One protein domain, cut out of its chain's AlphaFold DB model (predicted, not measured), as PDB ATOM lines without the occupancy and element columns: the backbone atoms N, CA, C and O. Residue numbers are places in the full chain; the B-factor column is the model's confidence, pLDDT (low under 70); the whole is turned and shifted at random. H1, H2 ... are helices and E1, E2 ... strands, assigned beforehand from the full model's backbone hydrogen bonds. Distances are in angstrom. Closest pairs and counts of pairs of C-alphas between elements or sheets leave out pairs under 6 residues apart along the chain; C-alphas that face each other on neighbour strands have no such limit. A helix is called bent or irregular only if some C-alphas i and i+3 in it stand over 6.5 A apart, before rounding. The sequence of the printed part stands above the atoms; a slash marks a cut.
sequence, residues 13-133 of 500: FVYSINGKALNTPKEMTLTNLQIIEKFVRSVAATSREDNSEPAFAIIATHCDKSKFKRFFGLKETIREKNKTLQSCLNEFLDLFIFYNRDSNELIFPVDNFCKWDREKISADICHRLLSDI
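Overview. This is residues 13 to 133 of the 500 residues of an uncharacterized protein of Amphimedon queenslandica (UniProt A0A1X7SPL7). A very short parallel pair of strands, E1 and E2, lies in the middle, and helices H1, H3 and H5 are set loosely round it, with H4 near one end of H1 and H3. No helix touches another, and residues 16 to 21, 47 to 52 and 66 to 77, of which 66 to 68 belong to H2, stick out. The printed part has 121 residues, with five named helices and two named strands in the order H1 E1 H2 H3 H4 E2 H5; the sheet's order is E1, E2, parallel. The class is mostly helix, though named elements hold 55 residues, under half. The whole is only just compact, close to loose, with a radius of gyration of the C-alphas of 16.4 A and spans of 41 by 34 by 30 A.

Along the chain. E1 is residues 58 to 60, with C-alpha 58 at (239.604, 287.752, 267.984), and E2 is residues 107 to 109. H3 is residues 78 to 88, 15.1 A long. H4 is residues 90 to 95; it is irregular, with C-alphas 91 and 94 7.8 A apart. H1 is residues 32 to 44, 18.2 A long, beginning at C-alpha 32 (240.495, 298.204, 262.724). H2 is residues 65 to 68. H5 is residues 118 to 132, 21.6 A long, ending at C-alpha 132 (238.512, 278.347, 278.698).

Arrangement. E1 and E2 are parallel neighbours at 31 degrees, with N 108 and O 58 2.8 A apart and N 60 and O 108 2.9 A apart, both within hydrogen-bond range. E1, H2 H3 H4 and E2 form a strand-helix-strand unit, two parallel neighbour strands with helices between them along the chain. The closest C-alphas of H3 and E2, those of Asn 82 and Ile 107, are 6.6 A apart. H3 and H4 are close but not clearly touching, with C-alphas 86 and 93 closest at 7.0 A, and about perpendicular at 76 degrees. H1 and H3 are close but not clearly touching, closest at C-alphas 37 and 88, 7.6 A; they run the same way at a steep tilt of 47 degrees. H1 and H4 are close but not clearly touching, closest at C-alphas 44 and 92, 7.9 A. H5 is apart from H1, H2, H3, H4 and E1, and H2 is apart from H3. Each O i to N i+4 pair is within hydrogen-bond range in H1 and H3, against 10 of 11 in H5 and 0 of 2 in H4, where 1 of 3 O i to N i+3 pairs is; H2 is too short for an i+4 pair.

Size, cuts and confidence. The two C-alphas farthest apart, those of Glu 49 and Phe 72, are 48.6 A apart. The printed part has no cut. The links H1 to E1 and H4 to E2 are long. The mean pLDDT of the printed part is 80.2; residues 48 to 51, 62 to 75, 112 to 117 and 132 to 133 are under 70.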
ATOM      1  N   PHE A  13     233.434 298.890 254.408       86.69
ATOM      2  CA  PHE A  13     232.139 298.266 254.597       86.69
ATOM      3  C   PHE A  13     231.541 297.870 253.244       86.69
ATOM      4  O   PHE A  13     231.445 298.686 252.324       86.69
ATOM      5  N   VAL A  14     231.140 296.603 253.143       86.50
ATOM      6  CA  VAL A  14     230.419 296.042 252.001       86.50
ATOM      7  C   VAL A  14     229.259 295.232 252.558       86.50
ATOM      8  O   VAL A  14     229.470 294.289 253.319       86.50
ATOM      9  N   TYR A  15     228.053 295.610 252.170       84.94
ATOM     10  CA  TYR A  15     226.841 294.841 252.352       84.94
ATOM     11  C   TYR A  15     226.778 293.767 251.265       84.94
ATOM     12  O   TYR A  15     226.883 294.061 250.071       84.94
ATOM     13  N   SER A  16     226.633 292.508 251.668       82.88
ATOM     14  CA  SER A  16     226.570 291.392 250.729       82.88
ATOM     15  C   SER A  16     225.542 290.359 251.147       82.88
ATOM     16  O   SER A  16     225.516 289.970 252.312       82.88
ATOM     17  N   ILE A  17     224.784 289.847 250.181       80.38
ATOM     18  CA  ILE A  17     223.885 288.705 250.362       80.38
ATOM     19  C   ILE A  17     224.441 287.547 249.541       80.38
ATOM     20  O   ILE A  17     224.771 287.713 248.366       80.38
ATOM     21  N   ASN A  18     224.609 286.380 250.170       77.12
ATOM     22  CA  ASN A  18     225.173 285.180 249.536       77.12
ATOM     23  C   ASN A  18     226.521 285.433 248.825       77.12
ATOM     24  O   ASN A  18     226.813 284.862 247.776       77.12
ATOM     25  N   GLY A  19     227.345 286.327 249.385       76.94
ATOM     26  CA  GLY A  19     228.655 286.697 248.841       76.94
ATOM     27  C   GLY A  19     228.630 287.685 247.668       76.94
ATOM     28  O   GLY A  19     229.699 288.124 247.242       76.94
ATOM     29  N   LYS A  20     227.454 288.085 247.167       83.88
ATOM     30  CA  LYS A  20     227.311 289.153 246.167       83.88
ATOM     31  C   LYS A  20     227.251 290.507 246.873       83.88
ATOM     32  O   LYS A  20     226.390 290.714 247.721       83.88
ATOM     33  N   ALA A  21     228.155 291.422 246.526       87.75
ATOM     34  CA  ALA A  21     228.125 292.799 247.021       87.75
ATOM     35  C   ALA A  21     226.925 293.565 246.438       87.75
ATOM     36  O   ALA A  21     226.651 293.444 245.245       87.75
ATOM     37  N   LEU A  22     226.237 294.343 247.277       88.00
ATOM     38  CA  LEU A  22     225.021 295.100 246.924       88.00
ATOM     39  C   LEU A  22     225.183 296.619 247.076       88.00
ATOM     40  O   LEU A  22     224.239 297.387 246.891       88.00
ATOM     41  N   ASN A  23     226.380 297.060 247.439       88.00
ATOM     42  CA  ASN A  23     226.723 298.464 247.528       88.00
ATOM     43  C   ASN A  23     228.174 298.688 247.124       88.00
ATOM     44  O   ASN A  23     229.036 297.806 247.226       88.00
ATOM     45  N   THR A  24     228.447 299.923 246.737       86.94
ATOM     46  CA  THR A  24     229.795 300.427 246.540       86.94
ATOM     47  C   THR A  24     230.530 300.394 247.884       86.94
ATOM     48  O   THR A  24     229.985 300.887 248.878       86.94
ATOM     49  N   PRO A  25     231.746 299.817 247.961       87.19
ATOM     50  CA  PRO A  25     232.508 299.765 249.203       87.19
ATOM     51  C   PRO A  25     232.693 301.159 249.813       87.19
ATOM     52  O   PRO A  25     233.221 302.055 249.159       87.19
ATOM     53  N   LYS A  26     232.290 301.328 251.076       85.69
ATOM     54  CA  LYS A  26     232.429 302.594 251.816       85.69
ATOM     55  C   LYS A  26     233.545 302.469 252.842       85.69
ATOM     56  O   LYS A  26     233.568 301.503 253.600       85.69
ATOM     57  N   GLU A  27     234.487 303.405 252.871       88.62
ATOM     58  CA  GLU A  27     235.510 303.424 253.920       88.62
ATOM     59  C   GLU A  27     234.873 303.796 255.268       88.62
ATOM     60  O   GLU A  27     234.051 304.707 255.350       88.62
ATOM     61  N   MET A  28     235.212 303.062 256.326       86.50
ATOM     62  CA  MET A  28     234.751 303.355 257.681       86.50
ATOM     63  C   MET A  28     235.562 304.499 258.296       86.50
ATOM     64  O   MET A  28     236.723 304.712 257.963       86.50
ATOM     65  N   THR A  29     234.974 305.223 259.246       85.88
ATOM     66  CA  THR A  29     235.636 306.363 259.902       85.88
ATOM     67  C   THR A  29     236.723 305.948 260.897       85.88
ATOM     68  O   THR A  29     237.699 306.680 261.066       85.88
ATOM     69  N   LEU A  30     236.576 304.775 261.519       87.81
ATOM     70  CA  LEU A  30     237.485 304.220 262.525       87.81
ATOM     71  C   LEU A  30     238.452 303.198 261.919       87.81
ATOM     72  O   LEU A  30     238.113 302.507 260.958       87.81
ATOM     73  N   THR A  31     239.644 303.066 262.501       91.56
ATOM     74  CA  THR A  31     240.599 302.003 262.141       91.56
ATOM     75  C   THR A  31     240.160 300.637 262.681       91.56
ATOM     76  O   THR A  31     239.312 300.552 263.571       91.56
ATOM     77  N   ASN A  32     240.752 299.546 262.182       91.56
ATOM     78  CA  ASN A  32     240.495 298.204 262.724       91.56
ATOM     79  C   ASN A  32     240.776 298.124 264.237       91.56
ATOM     80  O   ASN A  32     239.993 297.506 264.953       91.56
ATOM     81  N   LEU A  33     241.856 298.755 264.720       92.56
ATOM     82  CA  LEU A  33     242.195 298.793 266.147       92.56
ATOM     83  C   LEU A  33     241.113 299.504 266.960       92.56
ATOM     84  O   LEU A  33     240.626 298.943 267.932       92.56
ATOM     85  N   GLN A  34     240.693 300.692 266.517       91.00
ATOM     86  CA  GLN A  34     239.661 301.477 267.198       91.00
ATOM     87  C   GLN A  34     238.310 300.755 267.227       91.00
ATOM     88  O   GLN A  34     237.594 300.844 268.216       91.00
ATOM     89  N   ILE A  35     237.956 300.023 266.165       91.06
ATOM     90  CA  ILE A  35     236.729 299.212 266.133       91.06
ATOM     91  C   ILE A  35     236.803 298.081 267.163       91.06
ATOM     92  O   ILE A  35     235.846 297.881 267.906       91.06
ATOM     93  N   ILE A  36     237.925 297.352 267.214       92.50
ATOM     94  CA  ILE A  36     238.122 296.260 268.179       92.50
ATOM     95  C   ILE A  36     238.085 296.811 269.605       92.50
ATOM     96  O   ILE A  36     237.358 296.284 270.440       92.50
ATOM     97  N   GLU A  37     238.827 297.883 269.872       91.75
ATOM     98  CA  GLU A  37     238.878 298.514 271.187       91.75
ATOM     99  C   GLU A  37     237.501 299.014 271.628       91.75
ATOM    100  O   GLU A  37     237.050 298.668 272.720       91.75
ATOM    101  N   LYS A  38     236.794 299.762 270.771       90.62
ATOM    102  CA  LYS A  38     235.451 300.263 271.078       90.62
ATOM    103  C   LYS A  38     234.482 299.119 271.367       90.62
ATOM    104  O   LYS A  38     233.712 299.224 272.318       90.62
ATOM    105  N   PHE A  39     234.544 298.019 270.615       92.25
ATOM    106  CA  PHE A  39     233.703 296.845 270.861       92.25
ATOM    107  C   PHE A  39     234.017 296.177 272.208       92.25
ATOM    108  O   PHE A  39     233.113 295.997 273.019       92.25
ATOM    109  N   VAL A  40     235.290 295.858 272.468       92.56
ATOM    110  CA  VAL A  40     235.727 295.191 273.709       92.56
ATOM    111  C   VAL A  40     235.344 296.023 274.926       92.56
ATOM    112  O   VAL A  40     234.722 295.500 275.843       92.56
ATOM    113  N   ARG A  41     235.621 297.331 274.899       91.25
ATOM    114  CA  ARG A  41     235.254 298.257 275.978       91.25
ATOM    115  C   ARG A  41     233.746 298.321 276.197       91.25
ATOM    116  O   ARG A  41     233.303 298.294 277.337       91.25
ATOM    117  N   SER A  42     232.966 298.370 275.117       91.50
ATOM    118  CA  SER A  42     231.501 298.435 275.208       91.50
ATOM    119  C   SER A  42     230.922 297.182 275.857       91.50
ATOM    120  O   SER A  42     230.069 297.288 276.726       91.50
ATOM    121  N   VAL A  43     231.414 296.001 275.479       90.06
ATOM    122  CA  VAL A  43     230.959 294.731 276.061       90.06
ATOM    123  C   VAL A  43     231.491 294.543 277.486       90.06
ATOM    124  O   VAL A  43     230.765 294.078 278.350       90.06
ATOM    125  N   ALA A  44     232.730 294.942 277.784       89.44
ATOM    126  CA  ALA A  44     233.283 294.867 279.143       89.44
ATOM    127  C   ALA A  44     232.573 295.811 280.134       89.44
ATOM    128  O   ALA A  44     232.557 295.565 281.347       89.44
ATOM    129  N   ALA A  45     231.975 296.887 279.616       89.19
ATOM    130  CA  ALA A  45     231.154 297.809 280.383       89.19
ATOM    131  C   ALA A  45     229.732 297.291 280.639       89.19
ATOM    132  O   ALA A  45     229.052 297.885 281.472       89.19
ATOM    133  N   THR A  46     229.256 296.216 279.991       86.25
ATOM    134  CA  THR A  46     227.902 295.719 280.274       86.25
ATOM    135  C   THR A  46     227.837 295.076 281.655       86.25
ATOM    136  O   THR A  46     228.610 294.175 281.981       86.25
ATOM    137  N   SER A  47     226.885 295.526 282.460       75.50
ATOM    138  CA  SER A  47     226.419 294.831 283.653       75.50
ATOM    139  C   SER A  47     225.689 293.549 283.242       75.50
ATOM    140  O   SER A  47     224.902 293.550 282.297       75.50
ATOM    141  N   ARG A  48     225.983 292.437 283.917       69.56
ATOM    142  CA  ARG A  48     225.291 291.154 283.726       69.56
ATOM    143  C   ARG A  48     224.745 290.710 285.074       69.56
ATOM    144  O   ARG A  48     225.444 290.826 286.078       69.56
ATOM    145  N   GLU A  49     223.505 290.227 285.099       62.47
ATOM    146  CA  GLU A  49     222.808 289.845 286.339       62.47
ATOM    147  C   GLU A  49     223.522 288.723 287.102       62.47
ATOM    148  O   GLU A  49     223.516 288.689 288.330       62.47
ATOM    149  N   ASP A  50     224.194 287.833 286.375       62.84
ATOM    150  CA  ASP A  50     224.980 286.734 286.932       62.84
ATOM    151  C   ASP A  50     226.384 287.161 287.400       62.84
ATOM    152  O   ASP A  50     227.166 286.318 287.842       62.84
ATOM    153  N   ASN A  51     226.718 288.457 287.305       63.41
ATOM    154  CA  ASN A  51     228.061 289.012 287.492       63.41
ATOM    155  C   ASN A  51     229.142 288.290 286.668       63.41
ATOM    156  O   ASN A  51     230.326 288.365 287.004       63.41
ATOM    157  N   SER A  52     228.763 287.576 285.602       70.25
ATOM    158  CA  SER A  52     229.734 286.909 284.749       70.25
ATOM    159  C   SER A  52     230.481 287.944 283.923       70.25
ATOM    160  O   SER A  52     229.913 288.900 283.393       70.25
ATOM    161  N   GLU A  53     231.783 287.752 283.787       75.69
ATOM    162  CA  GLU A  53     232.569 288.581 282.892       75.69
ATOM    163  C   GLU A  53     232.418 288.069 281.452       75.69
ATOM    164  O   GLU A  53     232.258 286.861 281.221       75.69
ATOM    165  N   PRO A  54     232.403 288.961 280.447       83.50
ATOM    166  CA  PRO A  54     232.387 288.530 279.060       83.50
ATOM    167  C   PRO A  54     233.705 287.839 278.702       83.50
ATOM    168  O   PRO A  54     234.761 288.171 279.231       83.50
ATOM    169  N   ALA A  55     233.645 286.919 277.742       85.25
ATOM    170  CA  ALA A  55     234.830 286.323 277.143       85.25
ATOM    171  C   ALA A  55     234.992 286.806 275.698       85.25
ATOM    172  O   ALA A  55     234.035 286.821 274.918       85.25
ATOM    173  N   PHE A  56     236.214 287.169 275.324       89.00
ATOM    174  CA  PHE A  56     236.538 287.707 274.010       89.00
ATOM    175  C   PHE A  56     237.410 286.752 273.206       89.00
ATOM    176  O   PHE A  56     238.388 286.202 273.703       89.00
ATOM    177  N   ALA A  57     237.117 286.623 271.916       89.44
ATOM    178  CA  ALA A  57     237.991 285.947 270.964       89.44
ATOM    179  C   ALA A  57     238.122 286.791 269.693       89.44
ATOM    180  O   ALA A  57     237.128 287.276 269.147       89.44
ATOM    181  N   ILE A  58     239.349 286.963 269.194       89.50
ATOM    182  CA  ILE A  58     239.604 287.752 267.984       89.50
ATOM    183  C   ILE A  58     239.801 286.813 266.803       89.50
ATOM    184  O   ILE A  58     240.860 286.215 266.641       89.50
ATOM    185  N   ILE A  59     238.807 286.738 265.922       86.69
ATOM    186  CA  ILE A  59     238.890 285.929 264.703       86.69
ATOM    187  C   ILE A  59     239.321 286.802 263.518       86.69
ATOM    188  O   ILE A  59     238.696 287.822 263.183       86.69
ATOM    189  N   ALA A  60     240.399 286.393 262.848       84.50
ATOM    190  CA  ALA A  60     240.892 287.039 261.639       84.50
ATOM    191  C   ALA A  60     240.787 286.107 260.425       84.50
ATOM    192  O   ALA A  60     241.323 285.005 260.427       84.50
ATOM    193  N   THR A  61     240.118 286.564 259.366       78.38
ATOM    194  CA  THR A  61     239.810 285.764 258.166       78.38
ATOM    195  C   THR A  61     240.728 286.090 256.978       78.38
ATOM    196  O   THR A  61     241.506 287.049 257.027       78.38
ATOM    197  N   HIS A  62     240.610 285.319 255.885       67.81
ATOM    198  CA  HIS A  62     241.440 285.373 254.667       67.81
ATOM    199  C   HIS A  62     242.899 284.924 254.853       67.81
ATOM    200  O   HIS A  62     243.824 285.506 254.281       67.81
ATOM    201  N   CYS A  63     243.111 283.883 255.657       58.81
ATOM    202  CA  CYS A  63     244.411 283.243 255.810       58.81
ATOM    203  C   CYS A  63     244.638 282.140 254.751       58.81
ATOM    204  O   CYS A  63     244.674 280.965 255.100       58.81
ATOM    205  N   ASP A  64     244.803 282.473 253.465       55.56
ATOM    206  CA  ASP A  64     245.063 281.438 252.444       55.56
ATOM    207  C   ASP A  64     246.422 280.745 252.725       55.56
ATOM    208  O   ASP A  64     247.472 281.400 252.704       55.56
ATOM    209  N   LYS A  65     246.451 279.413 252.928       51.69
ATOM    210  CA  LYS A  65     247.697 278.641 253.202       51.69
ATOM    211  C   LYS A  65     248.803 278.847 252.146       51.69
ATOM    212  O   LYS A  65     249.989 278.803 252.475       51.69
ATOM    213  N   SER A  66     248.441 279.099 250.885       49.22
ATOM    214  CA  SER A  66     249.386 279.357 249.781       49.22
ATOM    215  C   SER A  66     250.001 280.764 249.816       49.22
ATOM    216  O   SER A  66     251.113 280.966 249.324       49.22
ATOM    217  N   LYS A  67     249.313 281.727 250.439       51.62
ATOM    218  CA  LYS A  67     249.801 283.087 250.693       51.62
ATOM    219  C   LYS A  67     250.590 283.159 251.995       51.62
ATOM    220  O   LYS A  67     251.621 283.811 252.035       51.62
ATOM    221  N   PHE A  68     250.228 282.389 253.015       50.97
ATOM    222  CA  PHE A  68     250.967 282.358 254.283       50.97
ATOM    223  C   PHE A  68     252.472 282.044 254.117       50.97
ATOM    224  O   PHE A  68     253.303 282.595 254.831       50.97
ATOM    225  N   LYS A  69     252.850 281.236 253.110       47.66
ATOM    226  CA  LYS A  69     254.258 280.926 252.778       47.66
ATOM    227  C   LYS A  69     254.965 281.948 251.872       47.66
ATOM    228  O   LYS A  69     256.172 281.842 251.691       47.66
ATOM    229  N   ARG A  70     254.251 282.909 251.270       49.16
ATOM    230  CA  ARG A  70     254.779 283.783 250.197       49.16
ATOM    231  C   ARG A  70     254.943 285.256 250.603       49.16
ATOM    232  O   ARG A  70     255.276 286.081 249.760       49.16
ATOM    233  N   PHE A  71     254.670 285.612 251.858       54.19
ATOM    234  CA  PHE A  71     254.397 287.001 252.254       54.19
ATOM    235  C   PHE A  71     255.599 287.692 252.919       54.19
ATOM    236  O   PHE A  71     255.592 287.980 254.109       54.19
ATOM    237  N   PHE A  72     256.602 288.038 252.107       47.34
ATOM    238  CA  PHE A  72     257.694 288.968 252.453       47.34
ATOM    239  C   PHE A  72     257.303 290.463 252.304       47.34
ATOM    240  O   PHE A  72     258.170 291.320 252.186       47.34
ATOM    241  N   GLY A  73     256.006 290.803 252.284       53.28
ATOM    242  CA  GLY A  73     255.531 292.160 251.955       53.28
ATOM    243  C   GLY A  73     254.314 292.661 252.740       53.28
ATOM    244  O   GLY A  73     253.631 293.568 252.273       53.28
ATOM    245  N   LEU A  74     253.995 292.070 253.898       58.69
ATOM    246  CA  LEU A  74     252.988 292.647 254.800       58.69
ATOM    247  C   LEU A  74     253.569 293.883 255.485       58.69
ATOM    248  O   LEU A  74     254.678 293.824 256.002       58.69
ATOM    249  N   LYS A  75     252.785 294.968 255.549       63.34
ATOM    250  CA  LYS A  75     253.105 296.122 256.406       63.34
ATOM    251  C   LYS A  75     253.160 295.748 257.892       63.34
ATOM    252  O   LYS A  75     253.855 296.416 258.641       63.34
ATOM    253  N   GLU A  76     252.399 294.732 258.304       79.06
ATOM    254  CA  GLU A  76     252.230 294.336 259.703       79.06
ATOM    255  C   GLU A  76     251.954 292.823 259.810       79.06
ATOM    256  O   GLU A  76     251.009 292.297 259.209       79.06
ATOM    257  N   THR A  77     252.785 292.112 260.568       84.44
ATOM    258  CA  THR A  77     252.696 290.668 260.831       84.44
ATOM    259  C   THR A  77     251.673 290.344 261.928       84.44
ATOM    260  O   THR A  77     251.339 291.186 262.757       84.44
ATOM    261  N   ILE A  78     251.190 289.094 262.000       84.44
ATOM    262  CA  ILE A  78     250.283 288.652 263.086       84.44
ATOM    263  C   ILE A  78     250.929 288.846 264.468       84.44
ATOM    264  O   ILE A  78     250.251 289.234 265.416       84.44
ATOM    265  N   ARG A  79     252.242 288.620 264.579       85.62
ATOM    266  CA  ARG A  79     252.990 288.821 265.824       85.62
ATOM    267  C   ARG A  79     252.968 290.283 266.272       85.62
ATOM    268  O   ARG A  79     252.727 290.550 267.445       85.62
ATOM    269  N   GLU A  80     253.192 291.216 265.349       89.38
ATOM    270  CA  GLU A  80     253.114 292.656 265.632       89.38
ATOM    271  C   GLU A  80     251.697 293.064 266.033       89.38
ATOM    272  O   GLU A  80     251.530 293.735 267.047       89.38
ATOM    273  N   LYS A  81     250.675 292.554 265.335       91.25
ATOM    274  CA  LYS A  81     249.271 292.801 265.694       91.25
ATOM    275  C   LYS A  81     248.929 292.321 267.095       91.25
ATOM    276  O   LYS A  81     248.311 293.060 267.850       91.25
ATOM    277  N   ASN A  82     249.333 291.099 267.447       92.50
ATOM    278  CA  ASN A  82     249.131 290.564 268.792       92.50
ATOM    279  C   ASN A  82     249.801 291.455 269.843       92.50
ATOM    280  O   ASN A  82     249.166 291.785 270.837       92.50
ATOM    281  N   LYS A  83     251.033 291.923 269.597       93.88
ATOM    282  CA  LYS A  83     251.728 292.846 270.507       93.88
ATOM    283  C   LYS A  83     250.976 294.173 270.672       93.88
ATOM    284  O   LYS A  83     250.809 294.637 271.797       93.88
ATOM    285  N   THR A  84     250.508 294.768 269.575       94.62
ATOM    286  CA  THR A  84     249.722 296.011 269.603       94.62
ATOM    287  C   THR A  84     248.406 295.820 270.355       94.62
ATOM    288  O   THR A  84     248.087 296.618 271.231       94.62
ATOM    289  N   LEU A  85     247.668 294.742 270.068       94.31
ATOM    290  CA  LEU A  85     246.404 294.427 270.739       94.31
ATOM    291  C   LEU A  85     246.601 294.174 272.232       94.31
ATOM    292  O   LEU A  85     245.859 294.732 273.028       94.31
ATOM    293  N   GLN A  86     247.626 293.412 272.622       93.88
ATOM    294  CA  GLN A  86     247.941 293.184 274.034       93.88
ATOM    295  C   GLN A  86     248.261 294.484 274.769       93.88
ATOM    296  O   GLN A  86     247.845 294.663 275.905       93.88
ATOM    297  N   SER A  87     248.997 295.394 274.127       94.00
ATOM    298  CA  SER A  87     249.308 296.692 274.725       94.00
ATOM    299  C   SER A  87     248.073 297.584 274.839       94.00
ATOM    300  O   SER A  87     247.965 298.334 275.802       94.00
ATOM    301  N   CYS A  88     247.185 297.548 273.846       91.44
ATOM    302  CA  CYS A  88     246.001 298.403 273.779       91.44
ATOM    303  C   CYS A  88     244.857 297.907 274.678       91.44
ATOM    304  O   CYS A  88     244.060 298.708 275.153       91.44
ATOM    305  N   LEU A  89     244.774 296.592 274.889       93.00
ATOM    306  CA  LEU A  89     243.712 295.902 275.628       93.00
ATOM    307  C   LEU A  89     244.265 295.218 276.883       93.00
ATOM    308  O   LEU A  89     243.736 294.200 277.320       93.00
ATOM    309  N   ASN A  90     245.359 295.751 277.431       93.25
ATOM    310  CA  ASN A  90     246.093 295.163 278.550       93.25
ATOM    311  C   ASN A  90     245.201 294.909 279.777       93.25
ATOM    312  O   ASN A  90     245.361 293.895 280.448       93.25
ATOM    313  N   GLU A  91     244.259 295.812 280.037       90.62
ATOM    314  CA  GLU A  91     243.305 295.759 281.148       90.62
ATOM    315  C   GLU A  91     242.175 294.734 280.970       90.62
ATOM    316  O   GLU A  91     241.429 294.509 281.912       90.62
ATOM    317  N   PHE A  92     242.052 294.119 279.789       91.38
ATOM    318  CA  PHE A  92     241.029 293.113 279.484       91.38
ATOM    319  C   PHE A  92     241.630 291.744 279.150       91.38
ATOM    320  O   PHE A  92     240.913 290.867 278.676       91.38
ATOM    321  N   LEU A  93     242.949 291.555 279.285       91.00
ATOM    322  CA  LEU A  93     243.635 290.341 278.817       91.00
ATOM    323  C   LEU A  93     243.148 289.059 279.494       91.00
ATOM    324  O   LEU A  93     243.175 287.998 278.877       91.00
ATOM    325  N   ASP A  94     242.703 289.158 280.736       89.00
ATOM    326  CA  ASP A  94     242.055 288.098 281.506       89.00
ATOM    327  C   ASP A  94     240.705 287.663 280.919       89.00
ATOM    328  O   ASP A  94     240.330 286.498 281.046       89.00
ATOM    329  N   LEU A  95     240.034 288.562 280.198       89.06
ATOM    330  CA  LEU A  95     238.780 288.301 279.492       89.06
ATOM    331  C   LEU A  95     238.997 287.684 278.102       89.06
ATOM    332  O   LEU A  95     238.035 287.274 277.450       89.06
ATOM    333  N   PHE A  96     240.234 287.616 277.600       90.19
ATOM    334  CA  PHE A  96     240.517 287.049 276.282       90.19
ATOM    335  C   PHE A  96     240.786 285.547 276.321       90.19
ATOM    336  O   PHE A  96     241.597 285.028 277.087       90.19
ATOM    337  N   ILE A  97     240.183 284.853 275.362       88.38
ATOM    338  CA  ILE A  97     240.523 283.485 275.001       88.38
ATOM    339  C   ILE A  97     241.700 283.564 274.034       88.38
ATOM    340  O   ILE A  97     241.602 284.134 272.946       88.38
ATOM    341  N   PHE A  98     242.829 282.994 274.435       87.88
ATOM    342  CA  PHE A  98     244.047 283.006 273.635       87.88
ATOM    343  C   PHE A  98     244.037 281.865 272.617       87.88
ATOM    344  O   PHE A  98     243.814 280.698 272.956       87.88
ATOM    345  N   TYR A  99     244.387 282.186 271.373       85.31
ATOM    346  CA  TYR A  99     244.683 281.183 270.354       85.31
ATOM    347  C   TYR A  99     245.836 280.283 270.815       85.31
ATOM    348  O   TYR A  99     245.708 279.056 270.840       85.31
ATOM    349  N   ASN A 100     246.925 280.892 271.284       83.75
ATOM    350  CA  ASN A 100     248.042 280.194 271.907       83.75
ATOM    351  C   ASN A 100     248.465 280.925 273.186       83.75
ATOM    352  O   ASN A 100     248.965 282.046 273.125       83.75
ATOM    353  N   ARG A 101     248.261 280.284 274.344       81.31
ATOM    354  CA  ARG A 101     248.613 280.853 275.652       81.31
ATOM    355  C   ARG A 101     250.125 280.950 275.851       81.31
ATOM    356  O   ARG A 101     250.587 281.953 276.370       81.31
ATOM    357  N   ASP A 102     250.896 279.972 275.380       84.56
ATOM    358  CA  ASP A 102     252.351 279.939 275.592       84.56
ATOM    359  C   ASP A 102     253.061 281.099 274.878       84.56
ATOM    360  O   ASP A 102     254.074 281.614 275.349       84.56
ATOM    361  N   SER A 103     252.513 281.536 273.739       83.62
ATOM    362  CA  SER A 103     253.009 282.678 272.965       83.62
ATOM    363  C   SER A 103     252.156 283.947 273.102       83.62
ATOM    364  O   SER A 103     252.432 284.936 272.415       83.62
ATOM    365  N   ASN A 104     251.158 283.956 273.995       85.94
ATOM    366  CA  ASN A 104     250.202 285.051 274.202       85.94
ATOM    367  C   ASN A 104     249.485 285.518 272.913       85.94
ATOM    368  O   ASN A 104     249.192 286.698 272.732       85.94
ATOM    369  N   GLU A 105     249.182 284.624 271.978       89.12
ATOM    370  CA  GLU A 105     248.493 284.988 270.735       89.12
ATOM    371  C   GLU A 105     246.983 285.144 270.957       89.12
ATOM    372  O   GLU A 105     246.304 284.185 271.316       89.12
ATOM    373  N   LEU A 106     246.453 286.344 270.701       90.44
ATOM    374  CA  LEU A 106     245.027 286.687 270.805       90.44
ATOM    375  C   LEU A 106     244.257 286.394 269.510       90.44
ATOM    376  O   LEU A 106     243.070 286.074 269.531       90.44
ATOM    377  N   ILE A 107     244.916 286.553 268.362       90.00
ATOM    378  CA  ILE A 107     244.282 286.420 267.048       90.00
ATOM    379  C   ILE A 107     244.217 284.946 266.638       90.00
ATOM    380  O   ILE A 107     245.253 284.306 266.488       90.00
ATOM    381  N   PHE A 108     243.012 284.465 266.333       86.75
ATOM    382  CA  PHE A 108     242.733 283.189 265.673       86.75
ATOM    383  C   PHE A 108     242.748 283.384 264.149       86.75
ATOM    384  O   PHE A 108     241.793 283.946 263.594       86.75
ATOM    385  N   PRO A 109     243.807 282.964 263.433       83.00
ATOM    386  CA  PRO A 109     243.826 283.028 261.978       83.00
ATOM    387  C   PRO A 109     242.967 281.907 261.381       83.00
ATOM    388  O   PRO A 109     243.216 280.725 261.605       83.00
ATOM    389  N   VAL A 110     241.973 282.277 260.574       79.19
ATOM    390  CA  VAL A 110     241.042 281.342 259.930       79.19
ATOM    391  C   VAL A 110     241.102 281.487 258.410       79.19
ATOM    392  O   VAL A 110     240.930 282.575 257.845       79.19
ATOM    393  N   ASP A 111     241.328 280.365 257.729       74.06
ATOM    394  CA  ASP A 111     241.192 280.259 256.276       74.06
ATOM    395  C   ASP A 111     239.715 280.040 255.919       74.06
ATOM    396  O   ASP A 111     239.200 278.923 255.955       74.06
ATOM    397  N   ASN A 112     239.016 281.123 255.577       67.12
ATOM    398  CA  ASN A 112     237.602 281.073 255.206       67.12
ATOM    399  C   ASN A 112     237.353 280.527 253.787       67.12
ATOM    400  O   ASN A 112     236.193 280.342 253.419       67.12
ATOM    401  N   PHE A 113     238.403 280.249 253.005       67.44
ATOM    402  CA  PHE A 113     238.302 279.571 251.710       67.44
ATOM    403  C   PHE A 113     238.632 278.074 251.797       67.44
ATOM    404  O   PHE A 113     238.513 277.361 250.795       67.44
ATOM    405  N   CYS A 114     239.012 277.571 252.978       64.75
ATOM    406  CA  CYS A 114     239.306 276.161 253.181       64.75
ATOM    407  C   CYS A 114     238.034 275.310 253.035       64.75
ATOM    408  O   CYS A 114     237.200 275.234 253.935       64.75
ATOM    409  N   LYS A 115     237.887 274.649 251.880       63.28
ATOM    410  CA  LYS A 115     236.749 273.759 251.600       63.28
ATOM    411  C   LYS A 115     236.870 272.377 252.250       63.28
ATOM    412  O   LYS A 115     235.858 271.708 252.392       63.28
ATOM    413  N   TRP A 116     238.078 271.944 252.618       57.03
ATOM    414  CA  TRP A 116     238.358 270.545 252.986       57.03
ATOM    415  C   TRP A 116     238.672 270.314 254.472       57.03
ATOM    416  O   TRP A 116     239.044 269.208 254.833       57.03
ATOM    417  N   ASP A 117     238.533 271.329 255.331       69.44
ATOM    418  CA  ASP A 117     238.862 271.210 256.767       69.44
ATOM    419  C   ASP A 117     237.998 272.129 257.658       69.44
ATOM    420  O   ASP A 117     238.347 272.443 258.793       69.44
ATOM    421  N   ARG A 118     236.871 272.626 257.127       72.94
ATOM    422  CA  ARG A 118     236.048 273.646 257.798       72.94
ATOM    423  C   ARG A 118     235.454 273.139 259.111       72.94
ATOM    424  O   ARG A 118     235.461 273.873 260.093       72.94
ATOM    425  N   GLU A 119     234.967 271.900 259.125       79.31
ATOM    426  CA  GLU A 119     234.415 271.262 260.325       79.31
ATOM    427  C   GLU A 119     235.470 271.126 261.418       79.31
ATOM    428  O   GLU A 119     235.208 271.484 262.560       79.31
ATOM    429  N   LYS A 120     236.685 270.707 261.057       80.06
ATOM    430  CA  LYS A 120     237.793 270.587 262.002       80.06
ATOM    431  C   LYS A 120     238.214 271.940 262.565       80.06
ATOM    432  O   LYS A 120     238.320 272.078 263.772       80.06
ATOM    433  N   ILE A 121     238.394 272.954 261.712       75.00
ATOM    434  CA  ILE A 121     238.733 274.315 262.161       75.00
ATOM    435  C   ILE A 121     237.643 274.852 263.098       75.00
ATOM    436  O   ILE A 121     237.953 275.450 264.125       75.00
ATOM    437  N   SER A 122     236.370 274.621 262.767       79.31
ATOM    438  CA  SER A 122     235.251 275.001 263.630       79.31
ATOM    439  C   SER A 122     235.290 274.255 264.963       79.31
ATOM    440  O   SER A 122     235.120 274.883 266.002       79.31
ATOM    441  N   ALA A 123     235.530 272.944 264.948       82.62
ATOM    442  CA  ALA A 123     235.627 272.125 266.150       82.62
ATOM    443  C   ALA A 123     236.804 272.552 267.038       82.62
ATOM    444  O   ALA A 123     236.627 272.664 268.246       82.62
ATOM    445  N   ASP A 124     237.962 272.867 266.453       78.56
ATOM    446  CA  ASP A 124     239.145 273.346 267.173       78.56
ATOM    447  C   ASP A 124     238.877 274.702 267.847       78.56
ATOM    448  O   ASP A 124     239.211 274.885 269.018       78.56
ATOM    449  N   ILE A 125     238.231 275.642 267.140       77.56
ATOM    450  CA  ILE A 125     237.819 276.934 267.715       77.56
ATOM    451  C   ILE A 125     236.813 276.706 268.844       77.56
ATOM    452  O   ILE A 125     237.024 277.211 269.941       77.56
ATOM    453  N   CYS A 126     235.758 275.917 268.614       81.50
ATOM    454  CA  CYS A 126     234.752 275.614 269.634       81.50
ATOM    455  C   CYS A 126     235.373 274.961 270.869       81.50
ATOM    456  O   CYS A 126     235.102 275.394 271.982       81.50
ATOM    457  N   HIS A 127     236.240 273.964 270.690       82.88
ATOM    458  CA  HIS A 127     236.944 273.320 271.793       82.88
ATOM    459  C   HIS A 127     237.763 274.339 272.588       82.88
ATOM    460  O   HIS A 127     237.743 274.303 273.812       82.88
ATOM    461  N   ARG A 128     238.463 275.264 271.916       76.62
ATOM    462  CA  ARG A 128     239.244 276.315 272.585       76.62
ATOM    463  C   ARG A 128     238.366 277.291 273.362       76.62
ATOM    464  O   ARG A 128     238.720 277.683 274.467       76.62
ATOM    465  N   LEU A 129     237.229 277.672 272.781       77.69
ATOM    466  CA  LEU A 129     236.267 278.543 273.445       77.69
ATOM    467  C   LEU A 129     235.705 277.857 274.697       77.69
ATOM    468  O   LEU A 129     235.691 278.447 275.768       77.69
ATOM    469  N   LEU A 130     235.315 276.587 274.580       76.81
ATOM    470  CA  LEU A 130     234.721 275.811 275.669       76.81
ATOM    471  C   LEU A 130     235.729 275.396 276.749       76.81
ATOM    472  O   LEU A 130     235.344 275.300 277.908       76.81
ATOM    473  N   SER A 131     237.001 275.160 276.408       73.31
ATOM    474  CA  SER A 131     238.027 274.779 277.393       73.31
ATOM    475  C   SER A 131     238.365 275.905 278.366       73.31
ATOM    476  O   SER A 131     238.810 275.641 279.481       73.31
ATOM    477  N   ASP A 132     238.170 277.151 277.930       66.75
ATOM    478  CA  ASP A 132     238.512 278.347 278.698       66.75
ATOM    479  C   ASP A 132     237.301 278.943 279.436       66.75
ATOM    480  O   ASP A 132     237.490 279.667 280.416       66.75
ATOM    481  N   ILE A 133     236.069 278.598 279.036       67.12
ATOM    482  CA  ILE A 133     234.847 278.980 279.756       67.12
ATOM    483  C   ILE A 133     234.752 278.163 281.051       67.12
ATOM    484  O   ILE A 133     234.559 276.947 281.050       67.12
TER     485      ILE A 133